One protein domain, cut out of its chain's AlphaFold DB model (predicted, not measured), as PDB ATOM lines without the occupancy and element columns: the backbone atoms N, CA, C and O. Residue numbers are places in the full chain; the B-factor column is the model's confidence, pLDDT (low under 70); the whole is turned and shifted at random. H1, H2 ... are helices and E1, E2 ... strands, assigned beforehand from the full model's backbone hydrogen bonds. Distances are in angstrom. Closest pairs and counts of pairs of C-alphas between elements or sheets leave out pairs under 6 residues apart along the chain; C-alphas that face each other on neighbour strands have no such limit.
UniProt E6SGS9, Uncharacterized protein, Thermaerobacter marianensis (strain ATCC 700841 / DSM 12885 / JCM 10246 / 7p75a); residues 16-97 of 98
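Overview. This is residues 16 to 97 of the 98 residues of an uncharacterized protein of Thermaerobacter marianensis (strain ATCC 700841 / DSM 12885 / JCM 10246 / 7p75a) (UniProt E6SGS9). A long, bowed hairpin of two strands, E2 and E3, makes the length of the domain, and with the short strand E1 beside E3 it forms a narrow sheet that curls round one helix, H1. The tip of the hairpin, residues 69 to 74, sticks out at one end. The printed part has 82 residues, with one named helix and three named strands in the order E1, H1, E2, E3 along the chain; the sheet runs E1, E3, E2, antiparallel throughout, and the class is mixed, helices and strands. The whole is only just extended, close to loose, with a radius of gyration of the C-alphas of 18.0 A, and its outline is a rod of 66 by 23 by 14 A.

Along the chain. E1, residues 16 to 21, begins at C-alpha 16 (130.118, 169.895, 194.721) and is 17.2 A long. H1, residues 24 to 42, measures 27.1 A. E2, residues 46 to 67, measures 46.6 A and bends by 82 degrees at residue 49. E3, residues 76 to 96, measures 53.5 A, bends by 65 degrees at residue 88 and ends at C-alpha 96 (105.039, 184.971, 198.958).

Arrangement. The sheet is twisted. E1 and E3 are antiparallel at 142 degrees, with N 17 and O 85 2.8 A apart, within hydrogen-bond range. E3 and E2, a hairpin, are antiparallel at 170 degrees, with N 61 and O 82 at 2.8 A and N 94 and O 46 at 2.9 A. H1 is on one face of the sheet, two layers in all; its closest C-alphas to E1 are those of Thr 20 and Ala 27, 4.3 A apart, and to E3 those of Thr 24 and Val 81, 6.1 A apart. E1, H1 and E2 form a split strand-helix-strand unit, two strands running the same way with E3 between them, and its crossover is right-handed. In H1 every O i to N i+4 pair is within hydrogen-bond range.

Size, cuts and confidence. The C-alphas of Trp 71 and Leu 97, the two farthest apart, are 66.4 A apart. The printed part has no cut, and no link is long. The mean pLDDT of the printed part is 86.1; residues 67 to 75, 77 and 97 are under 70.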
ATOM      1  N   SER A  16     128.949 170.221 195.534       93.25
ATOM      2  CA  SER A  16     130.118 169.895 194.721       93.25
ATOM      3  C   SER A  16     129.743 170.049 193.253       93.25
ATOM      4  O   SER A  16     128.746 169.495 192.782       93.25
ATOM      5  N   LEU A  17     130.531 170.843 192.538       94.31
ATOM      6  CA  LEU A  17     130.309 171.189 191.147       94.31
ATOM      7  C   LEU A  17     131.576 170.947 190.348       94.31
ATOM      8  O   LEU A  17     132.672 171.306 190.767       94.31
ATOM      9  N   SER A  18     131.408 170.389 189.157       93.25
ATOM     10  CA  SER A  18     132.477 170.296 188.170       93.25
ATOM     11  C   SER A  18     132.257 171.288 187.038       93.25
ATOM     12  O   SER A  18     131.120 171.675 186.742       93.25
ATOM     13  N   GLY A  19     133.342 171.680 186.385       92.19
ATOM     14  CA  GLY A  19     133.334 172.467 185.164       92.19
ATOM     15  C   GLY A  19     134.511 172.114 184.284       92.19
ATOM     16  O   GLY A  19     135.543 171.641 184.749       92.19
ATOM     17  N   THR A  20     134.326 172.339 182.995       92.69
ATOM     18  CA  THR A  20     135.309 172.054 181.963       92.69
ATOM     19  C   THR A  20     135.398 173.241 181.018       92.69
ATOM     20  O   THR A  20     134.365 173.839 180.711       92.69
ATOM     21  N   GLY A  21     136.583 173.544 180.505       91.44
ATOM     22  CA  GLY A  21     136.777 174.617 179.533       91.44
ATOM     23  C   GLY A  21     138.116 174.512 178.820       91.44
ATOM     24  O   GLY A  21     138.952 173.683 179.182       91.44
ATOM     25  N   GLU A  22     138.335 175.350 177.811       88.69
ATOM     26  CA  GLU A  22     139.662 175.491 177.205       88.69
ATOM     27  C   GLU A  22     140.599 176.313 178.109       88.69
ATOM     28  O   GLU A  22     141.821 176.177 178.043       88.69
ATOM     29  N   THR A  23     140.030 177.113 179.016       90.62
ATOM     30  CA  THR A  23     140.749 177.888 180.034       90.62
ATOM     31  C   THR A  23     140.167 177.664 181.431       90.62
ATOM     32  O   THR A  23     139.025 177.227 181.601       90.62
ATOM     33  N   THR A  24     140.944 178.009 182.460       89.38
ATOM     34  CA  THR A  24     140.493 177.991 183.862       89.38
ATOM     35  C   THR A  24     139.278 178.889 184.086       89.38
ATOM     36  O   THR A  24     138.366 178.526 184.823       89.38
ATOM     37  N   GLU A  25     139.245 180.048 183.428       91.38
ATOM     38  CA  GLU A  25     138.141 181.002 183.524       91.38
ATOM     39  C   GLU A  25     136.850 180.430 182.925       91.38
ATOM     40  O   GLU A  25     135.778 180.558 183.512       91.38
ATOM     41  N   GLU A  26     136.948 179.730 181.795       92.50
ATOM     42  CA  GLU A  26     135.800 179.075 181.174       92.50
ATOM     43  C   GLU A  26     135.251 177.936 182.048       92.50
ATOM     44  O   GLU A  26     134.038 177.857 182.269       92.50
ATOM     45  N   ALA A  27     136.133 177.113 182.627       93.00
ATOM     46  CA  ALA A  27     135.740 176.071 183.574       93.00
ATOM     47  C   ALA A  27     135.035 176.659 184.814       93.00
ATOM     48  O   ALA A  27     133.981 176.160 185.223       93.00
ATOM     49  N   LEU A  28     135.558 177.761 185.367       91.31
ATOM     50  CA  LEU A  28     134.956 178.471 186.499       91.31
ATOM     51  C   LEU A  28     133.587 179.065 186.147       91.31
ATOM     52  O   LEU A  28     132.618 178.874 186.884       91.31
ATOM     53  N   ASN A  29     133.474 179.744 185.006       93.25
ATOM     54  CA  ASN A  29     132.208 180.304 184.536       93.25
ATOM     55  C   ASN A  29     131.142 179.215 184.371       93.25
ATOM     56  O   ASN A  29     129.979 179.410 184.740       93.25
ATOM     57  N   GLN A  30     131.536 178.038 183.878       94.56
ATOM     58  CA  GLN A  30     130.638 176.896 183.776       94.56
ATOM     59  C   GLN A  30     130.174 176.399 185.157       94.56
ATOM     60  O   GLN A  30     128.983 176.117 185.329       94.56
ATOM     61  N   ILE A  31     131.070 176.340 186.150       93.81
ATOM     62  CA  ILE A  31     130.736 175.990 187.541       93.81
ATOM     63  C   ILE A  31     129.737 176.988 188.127       93.81
ATOM     64  O   ILE A  31     128.697 176.580 188.641       93.81
ATOM     65  N   LEU A  32     129.991 178.291 187.993       91.31
ATOM     66  CA  LEU A  32     129.112 179.340 188.517       91.31
ATOM     67  C   LEU A  32     127.724 179.312 187.858       91.31
ATOM     68  O   LEU A  32     126.699 179.463 188.531       91.31
ATOM     69  N   ALA A  33     127.661 179.052 186.550       92.94
ATOM     70  CA  ALA A  33     126.395 178.883 185.845       92.94
ATOM     71  C   ALA A  33     125.606 177.667 186.364       92.94
ATOM     72  O   ALA A  33     124.386 177.750 186.535       92.94
ATOM     73  N   ARG A  34     126.285 176.544 186.638       93.31
ATOM     74  CA  ARG A  34     125.667 175.348 187.238       93.31
ATOM     75  C   ARG A  34     125.190 175.622 188.660       93.31
ATOM     76  O   ARG A  34     124.060 175.258 188.979       93.31
ATOM     77  N   LEU A  35     125.992 176.321 189.464       92.38
ATOM     78  CA  LEU A  35     125.642 176.714 190.826       92.38
ATOM     79  C   LEU A  35     124.334 177.502 190.856       92.38
ATOM     80  O   LEU A  35     123.388 177.124 191.547       92.38
ATOM     81  N   ARG A  36     124.247 178.556 190.035       90.69
ATOM     82  CA  ARG A  36     123.046 179.389 189.939       90.69
ATOM     83  C   ARG A  36     121.812 178.560 189.585       90.69
ATOM     84  O   ARG A  36     120.763 178.741 190.196       90.69
ATOM     85  N   ARG A  37     121.924 177.642 188.618       92.00
ATOM     86  CA  ARG A  37     120.814 176.761 188.217       92.00
ATOM     87  C   ARG A  37     120.390 175.821 189.346       92.00
ATOM     88  O   ARG A  37     119.195 175.710 189.592       92.00
ATOM     89  N   GLN A  38     121.338 175.183 190.035       91.31
ATOM     90  CA  GLN A  38     121.036 174.279 191.150       91.31
ATOM     91  C   GLN A  38     120.278 174.990 192.272       91.31
ATOM     92  O   GLN A  38     119.271 174.478 192.757       91.31
ATOM     93  N   VAL A  39     120.717 176.192 192.654       89.44
ATOM     94  CA  VAL A  39     120.047 176.964 193.707       89.44
ATOM     95  C   VAL A  39     118.632 177.364 193.285       89.44
ATOM     96  O   VAL A  39     117.690 177.182 194.055       89.44
ATOM     97  N   LEU A  40     118.453 177.838 192.046       88.81
ATOM     98  CA  LEU A  40     117.133 178.207 191.519       88.81
ATOM     99  C   LEU A  40     116.162 177.019 191.434       88.81
ATOM    100  O   LEU A  40     114.959 177.220 191.541       88.81
ATOM    101  N   GLN A  41     116.659 175.795 191.242       90.00
ATOM    102  CA  GLN A  41     115.830 174.583 191.236       90.00
ATOM    103  C   GLN A  41     115.443 174.117 192.645       90.00
ATOM    104  O   GLN A  41     114.389 173.508 192.824       90.00
ATOM    105  N   ARG A  42     116.299 174.366 193.642       86.25
ATOM    106  CA  ARG A  42     116.081 173.934 195.029       86.25
ATOM    107  C   ARG A  42     115.113 174.849 195.776       86.25
ATOM    108  O   ARG A  42     114.333 174.379 196.600       86.25
ATOM    109  N   VAL A  43     115.168 176.145 195.492       86.88
ATOM    110  CA  VAL A  43     114.393 177.164 196.199       86.88
ATOM    111  C   VAL A  43     113.013 177.347 195.573       86.88
ATOM    112  O   VAL A  43     112.884 177.641 194.387       86.88
ATOM    113  N   ARG A  44     111.963 177.248 196.394       83.06
ATOM    114  CA  ARG A  44     110.592 177.616 196.009       83.06
ATOM    115  C   ARG A  44     110.308 179.042 196.467       83.06
ATOM    116  O   ARG A  44     109.890 179.268 197.595       83.06
ATOM    117  N   GLY A  45     110.598 180.012 195.607       85.12
ATOM    118  CA  GLY A  45     110.400 181.428 195.904       85.12
ATOM    119  C   GLY A  45     111.300 182.335 195.077       85.12
ATOM    120  O   GLY A  45     112.022 181.887 194.184       85.12
ATOM    121  N   THR A  46     111.269 183.628 195.381       88.00
ATOM    122  CA  THR A  46     112.145 184.609 194.737       88.00
ATOM    123  C   THR A  46     113.472 184.665 195.483       88.00
ATOM    124  O   THR A  46     113.525 185.112 196.628       88.00
ATOM    125  N   VAL A  47     114.555 184.222 194.837       90.06
ATOM    126  CA  VAL A  47     115.918 184.377 195.370       90.06
ATOM    127  C   VAL A  47     116.273 185.862 195.388       90.06
ATOM    128  O   VAL A  47     116.286 186.511 194.344       90.06
ATOM    129  N   LEU A  48     116.557 186.392 196.575       90.19
ATOM    130  CA  LEU A  48     116.936 187.791 196.789       90.19
ATOM    131  C   LEU A  48     118.453 187.963 196.822       90.19
ATOM    132  O   LEU A  48     118.977 188.997 196.419       90.19
ATOM    133  N   PHE A  49     119.158 186.952 197.326       90.31
ATOM    134  CA  PHE A  49     120.603 186.985 197.474       90.31
ATOM    135  C   PHE A  49     121.184 185.581 197.360       90.31
ATOM    136  O   PHE A  49     120.621 184.616 197.881       90.31
ATOM    137  N   MET A  50     122.326 185.490 196.690       90.38
ATOM    138  CA  MET A  50     123.119 184.277 196.561       90.38
ATOM    139  C   MET A  50     124.584 184.692 196.535       90.38
ATOM    140  O   MET A  50     124.983 185.432 195.635       90.38
ATOM    141  N   ALA A  51     125.372 184.220 197.493       89.56
ATOM    142  CA  ALA A  51     126.811 184.440 197.486       89.56
ATOM    143  C   ALA A  51     127.557 183.196 197.977       89.56
ATOM    144  O   ALA A  51     127.106 182.547 198.925       89.56
ATOM    145  N   PRO A  52     128.696 182.852 197.351       89.62
ATOM    146  CA  PRO A  52     129.583 181.838 197.892       89.62
ATOM    147  C   PRO A  52     130.209 182.357 199.192       89.62
ATOM    148  O   PRO A  52     130.775 183.448 199.227       89.62
ATOM    149  N   VAL A  53     130.092 181.573 200.258       93.56
ATOM    150  CA  VAL A  53     130.715 181.823 201.566       93.56
ATOM    151  C   VAL A  53     132.077 181.143 201.636       93.56
ATOM    152  O   VAL A  53     133.016 181.682 202.217       93.56
ATOM    153  N   HIS A  54     132.197 179.973 201.014       92.06
ATOM    154  CA  HIS A  54     133.437 179.216 200.952       92.06
ATOM    155  C   HIS A  54     133.556 178.512 199.600       92.06
ATOM    156  O   HIS A  54     132.566 178.013 199.064       92.06
ATOM    157  N   VAL A  55     134.764 178.499 199.038       91.00
ATOM    158  CA  VAL A  55     135.082 177.891 197.742       91.00
ATOM    159  C   VAL A  55     136.383 177.118 197.902       91.00
ATOM    160  O   VAL A  55     137.417 177.702 198.215       91.00
ATOM    161  N   GLU A  56     136.338 175.819 197.652       92.94
ATOM    162  CA  GLU A  56     137.488 174.927 197.737       92.94
ATOM    163  C   GLU A  56     137.633 174.160 196.425       92.94
ATOM    164  O   GLU A  56     136.738 173.415 196.027       92.94
ATOM    165  N   VAL A  57     138.758 174.337 195.734       91.81
ATOM    166  CA  VAL A  57     139.064 173.571 194.519       91.81
ATOM    167  C   VAL A  57     139.550 172.189 194.940       91.81
ATOM    168  O   VAL A  57     140.658 172.047 195.452       91.81
ATOM    169  N   THR A  58     138.723 171.167 194.728       92.81
ATOM    170  CA  THR A  58     139.053 169.786 195.097       92.81
ATOM    171  C   THR A  58     139.907 169.105 194.037       92.81
ATOM    172  O   THR A  58     140.731 168.255 194.376       92.81
ATOM    173  N   ARG A  59     139.734 169.462 192.755       89.88
ATOM    174  CA  ARG A  59     140.557 168.957 191.647       89.88
ATOM    175  C   ARG A  59     140.739 169.998 190.551       89.88
ATOM    176  O   ARG A  59     139.806 170.720 190.212       89.88
ATOM    177  N   LEU A  60     141.930 170.010 189.963       91.94
ATOM    178  CA  LEU A  60     142.262 170.794 188.777       91.94
ATOM    179  C   LEU A  60     143.191 169.964 187.884       91.94
ATOM    180  O   LEU A  60     144.333 169.707 188.254       91.94
ATOM    181  N   ASP A  61     142.691 169.540 186.729       89.44
ATOM    182  CA  ASP A  61     143.439 168.802 185.708       89.44
ATOM    183  C   ASP A  61     143.537 169.681 184.455       89.44
ATOM    184  O   ASP A  61     142.527 170.137 183.918       89.44
ATOM    185  N   ILE A  62     144.765 169.973 184.027       88.06
ATOM    186  CA  ILE A  62     145.045 170.789 182.845       88.06
ATOM    187  C   ILE A  62     145.804 169.912 181.860       88.06
ATOM    188  O   ILE A  62     146.970 169.576 182.073       88.06
ATOM    189  N   ARG A  63     145.153 169.574 180.749       85.00
ATOM    190  CA  ARG A  63     145.728 168.762 179.675       85.00
ATOM    191  C   ARG A  63     145.948 169.622 178.450       85.00
ATOM    192  O   ARG A  63     145.005 170.173 177.887       85.00
ATOM    193  N   SER A  64     147.191 169.719 178.009       80.94
ATOM    194  CA  SER A  64     147.531 170.240 176.690       80.94
ATOM    195  C   SER A  64     147.667 169.071 175.722       80.94
ATOM    196  O   SER A  64     148.432 168.137 175.958       80.94
ATOM    197  N   TYR A  65     146.912 169.104 174.627       73.19
ATOM    198  CA  TYR A  65     147.064 168.139 173.546       73.19
ATOM    199  C   TYR A  65     147.263 168.874 172.227       73.19
ATOM    200  O   TYR A  65     146.529 169.802 171.879       73.19
ATOM    201  N   THR A  66     148.275 168.440 171.487       71.38
ATOM    202  CA  THR A  66     148.521 168.916 170.133       71.38
ATOM    203  C   THR A  66     147.809 167.973 169.180       71.38
ATOM    204  O   THR A  66     148.281 166.861 168.935       71.38
ATOM    205  N   GLU A  67     146.676 168.414 168.632       66.38
ATOM    206  CA  GLU A  67     146.022 167.695 167.541       66.38
ATOM    207  C   GLU A  67     146.939 167.729 166.319       66.38
ATOM    208  O   GLU A  67     147.080 168.742 165.630       66.38
ATOM    209  N   ARG A  68     147.591 166.597 166.043       67.81
ATOM    210  CA  ARG A  68     148.280 166.377 164.776       67.81
ATOM    211  C   ARG A  68     147.224 165.977 163.757       67.81
ATOM    212  O   ARG A  68     146.974 164.791 163.556       67.81
ATOM    213  N   PHE A  69     146.585 166.973 163.143       61.09
ATOM    214  CA  PHE A  69     145.755 166.732 161.969       61.09
ATOM    215  C   PHE A  69     146.582 165.962 160.939       61.09
ATOM    216  O   PHE A  69     147.714 166.333 160.633       61.09
ATOM    217  N   LEU A  70     146.011 164.855 160.470       59.16
ATOM    218  CA  LEU A  70     146.585 163.910 159.519       59.16
ATOM    219  C   LEU A  70     147.240 164.656 158.335       59.16
ATOM    220  O   LEU A  70     146.572 165.105 157.412       59.16
ATOM    221  N   TRP A  71     148.563 164.811 158.419       54.44
ATOM    222  CA  TRP A  71     149.525 165.177 157.370       54.44
ATOM    223  C   TRP A  71     149.389 166.507 156.590       54.44
ATOM    224  O   TRP A  71     150.266 166.756 155.766       54.44
ATOM    225  N   LEU A  72     148.398 167.386 156.834       62.41
ATOM    226  CA  LEU A  72     148.236 168.598 155.991       62.41
ATOM    227  C   LEU A  72     147.878 169.937 156.680       62.41
ATOM    228  O   LEU A  72     147.918 170.961 156.007       62.41
ATOM    229  N   PHE A  73     147.578 170.015 157.985       58.59
ATOM    230  CA  PHE A  73     147.030 171.264 158.559       58.59
ATOM    231  C   PHE A  73     147.694 171.732 159.861       58.59
ATOM    232  O   PHE A  73     148.039 170.926 160.724       58.59
ATOM    233  N   TRP A  74     147.862 173.062 159.959       64.44
ATOM    234  CA  TRP A  74     148.409 173.835 161.083       64.44
ATOM    235  C   TRP A  74     148.097 173.211 162.455       64.44
ATOM    236  O   TRP A  74     146.925 173.162 162.836       64.44
ATOM    237  N   PRO A  75     149.111 172.772 163.225       61.88
ATOM    238  CA  PRO A  75     148.878 172.185 164.537       61.88
ATOM    239  C   PRO A  75     148.274 173.238 165.468       61.88
ATOM    240  O   PRO A  75     148.904 174.251 165.776       61.88
ATOM    241  N   ARG A  76     147.040 172.999 165.920       72.94
ATOM    242  CA  ARG A  76     146.386 173.809 166.947       72.94
ATOM    243  C   ARG A  76     146.572 173.104 168.285       72.94
ATOM    244  O   ARG A  76     146.097 171.987 168.478       72.94
ATOM    245  N   THR A  77     147.278 173.749 169.204       68.81
ATOM    246  CA  THR A  77     147.353 173.293 170.593       68.81
ATOM    247  C   THR A  77     146.003 173.561 171.241       68.81
ATOM    248  O   THR A  77     145.577 174.714 171.312       68.81
ATOM    249  N   ARG A  78     145.305 172.511 171.683       78.00
ATOM    250  CA  ARG A  78     144.122 172.663 172.532       78.00
ATOM    251  C   ARG A  78     144.512 172.435 173.981       78.00
ATOM    252  O   ARG A  78     145.282 171.528 174.302       78.00
ATOM    253  N   HIS A  79     143.950 173.262 174.844       82.69
ATOM    254  CA  HIS A  79     144.006 173.091 176.282       82.69
ATOM    255  C   HIS A  79     142.644 172.589 176.735       82.69
ATOM    256  O   HIS A  79     141.616 173.019 176.221       82.69
ATOM    257  N   ARG A  80     142.638 171.638 177.660       87.88
ATOM    258  CA  ARG A  80     141.443 171.172 178.338       87.88
ATOM    259  C   ARG A  80     141.685 171.313 179.826       87.88
ATOM    260  O   ARG A  80     142.636 170.744 180.350       87.88
ATOM    261  N   VAL A  81     140.832 172.086 180.472       90.31
ATOM    262  CA  VAL A  81     140.802 172.260 181.916       90.31
ATOM    263  C   VAL A  81     139.576 171.532 182.425       90.31
ATOM    264  O   VAL A  81     138.464 171.861 182.023       90.31
ATOM    265  N   ASP A  82     139.776 170.555 183.298       92.19
ATOM    266  CA  ASP A  82     138.723 169.895 184.056       92.19
ATOM    267  C   ASP A  82     138.909 170.291 185.537       92.19
ATOM    268  O   ASP A  82     139.973 170.098 186.126       92.19
ATOM    269  N   MET A  83     137.891 170.906 186.136       92.69
ATOM    270  CA  MET A  83     137.931 171.462 187.491       92.69
ATOM    271  C   MET A  83     136.764 170.922 188.320       92.69
ATOM    272  O   MET A  83     135.627 170.877 187.852       92.69
ATOM    273  N   GLU A  84     137.030 170.557 189.571       94.19
ATOM    274  CA  GLU A  84     136.020 170.241 190.581       94.19
ATOM    275  C   GLU A  84     136.173 171.195 191.764       94.19
ATOM    276  O   GLU A  84     137.281 171.448 192.242       94.19
ATOM    277  N   VAL A  85     135.048 171.733 192.224       93.44
ATOM    278  CA  VAL A  85     134.993 172.723 193.294       93.44
ATOM    279  C   VAL A  85     133.874 172.364 194.257       93.44
ATOM    280  O   VAL A  85     132.755 172.033 193.862       93.44
ATOM    281  N   GLN A  86     134.179 172.460 195.539       95.00
ATOM    282  CA  GLN A  86     133.228 172.390 196.627       95.00
ATOM    283  C   GLN A  86     132.907 173.810 197.086       95.00
ATOM    284  O   GLN A  86     133.804 174.577 197.429       95.00
ATOM    285  N   ILE A  87     131.629 174.176 197.051       93.44
ATOM    286  CA  ILE A  87     131.172 175.536 197.328       93.44
ATOM    287  C   ILE A  87     130.091 175.494 198.401       93.44
ATOM    288  O   ILE A  87     129.087 174.794 198.244       93.44
ATOM    289  N   ASP A  88     130.277 176.289 199.450       93.50
ATOM    290  CA  ASP A  88     129.227 176.617 200.409       93.50
ATOM    291  C   ASP A  88     128.610 177.951 200.004       93.50
ATOM    292  O   ASP A  88     129.310 178.957 199.872       93.50
ATOM    293  N   VAL A  89     127.302 177.970 199.779       93.06
ATOM    294  CA  VAL A  89     126.579 179.145 199.287       93.06
ATOM    295  C   VAL A  89     125.511 179.547 200.276       93.06
ATOM    296  O   VAL A  89     124.655 178.744 200.634       93.06
ATOM    297  N   GLU A  90     125.533 180.813 200.674       93.81
ATOM    298  CA  GLU A  90     124.424 181.416 201.394       93.81
ATOM    299  C   GLU A  90     123.354 181.811 200.380       93.81
ATOM    300  O   GLU A  90     123.603 182.584 199.448       93.81
ATOM    301  N   VAL A  91     122.148 181.290 200.577       93.19
ATOM    302  CA  VAL A  91     120.989 181.612 199.754       93.19
ATOM    303  C   VAL A  91     119.923 182.237 200.633       93.19
ATOM    304  O   VAL A  91     119.516 181.659 201.640       93.19
ATOM    305  N   ARG A  92     119.436 183.408 200.221       93.06
ATOM    306  CA  ARG A  92     118.315 184.094 200.864       93.06
ATOM    307  C   ARG A  92     117.178 184.247 199.873       93.06
ATOM    308  O   ARG A  92     117.378 184.773 198.773       93.06
ATOM    309  N   TRP A  93     115.988 183.803 200.252       92.00
ATOM    310  CA  TRP A  93     114.814 183.869 199.389       92.00
ATOM    311  C   TRP A  93     113.552 184.252 200.142       92.00
ATOM    312  O   TRP A  93     113.438 184.091 201.359       92.00
ATOM    313  N   LEU A  94     112.609 184.781 199.372       90.75
ATOM    314  CA  LEU A  94     111.293 185.173 199.834       90.75
ATOM    315  C   LEU A  94     110.248 184.212 199.280       90.75
ATOM    316  O   LEU A  94     110.166 184.004 198.066       90.75
ATOM    317  N   GLU A  95     109.419 183.682 200.166       86.88
ATOM    318  CA  GLU A  95     108.197 182.982 199.799       86.88
ATOM    319  C   GLU A  95     107.012 183.934 199.995       86.88
ATOM    320  O   GLU A  95     106.780 184.457 201.091       86.88
ATOM    321  N   ILE A  96     106.288 184.210 198.909       78.50
ATOM    322  CA  ILE A  96     105.039 184.971 198.958       78.50
ATOM    323  C   ILE A  96     103.913 183.944 199.009       78.50
ATOM    324  O   ILE A  96     103.648 183.275 198.012       78.50
ATOM    325  N   LEU A  97     103.268 183.823 200.168       65.12
ATOM    326  CA  LEU A  97     102.068 183.007 200.319       65.12
ATOM    327  C   LEU A  97     100.906 183.757 199.648       65.12
ATOM    328  O   LEU A  97     100.579 184.883 200.035       65.12
TER     329      LEU A  97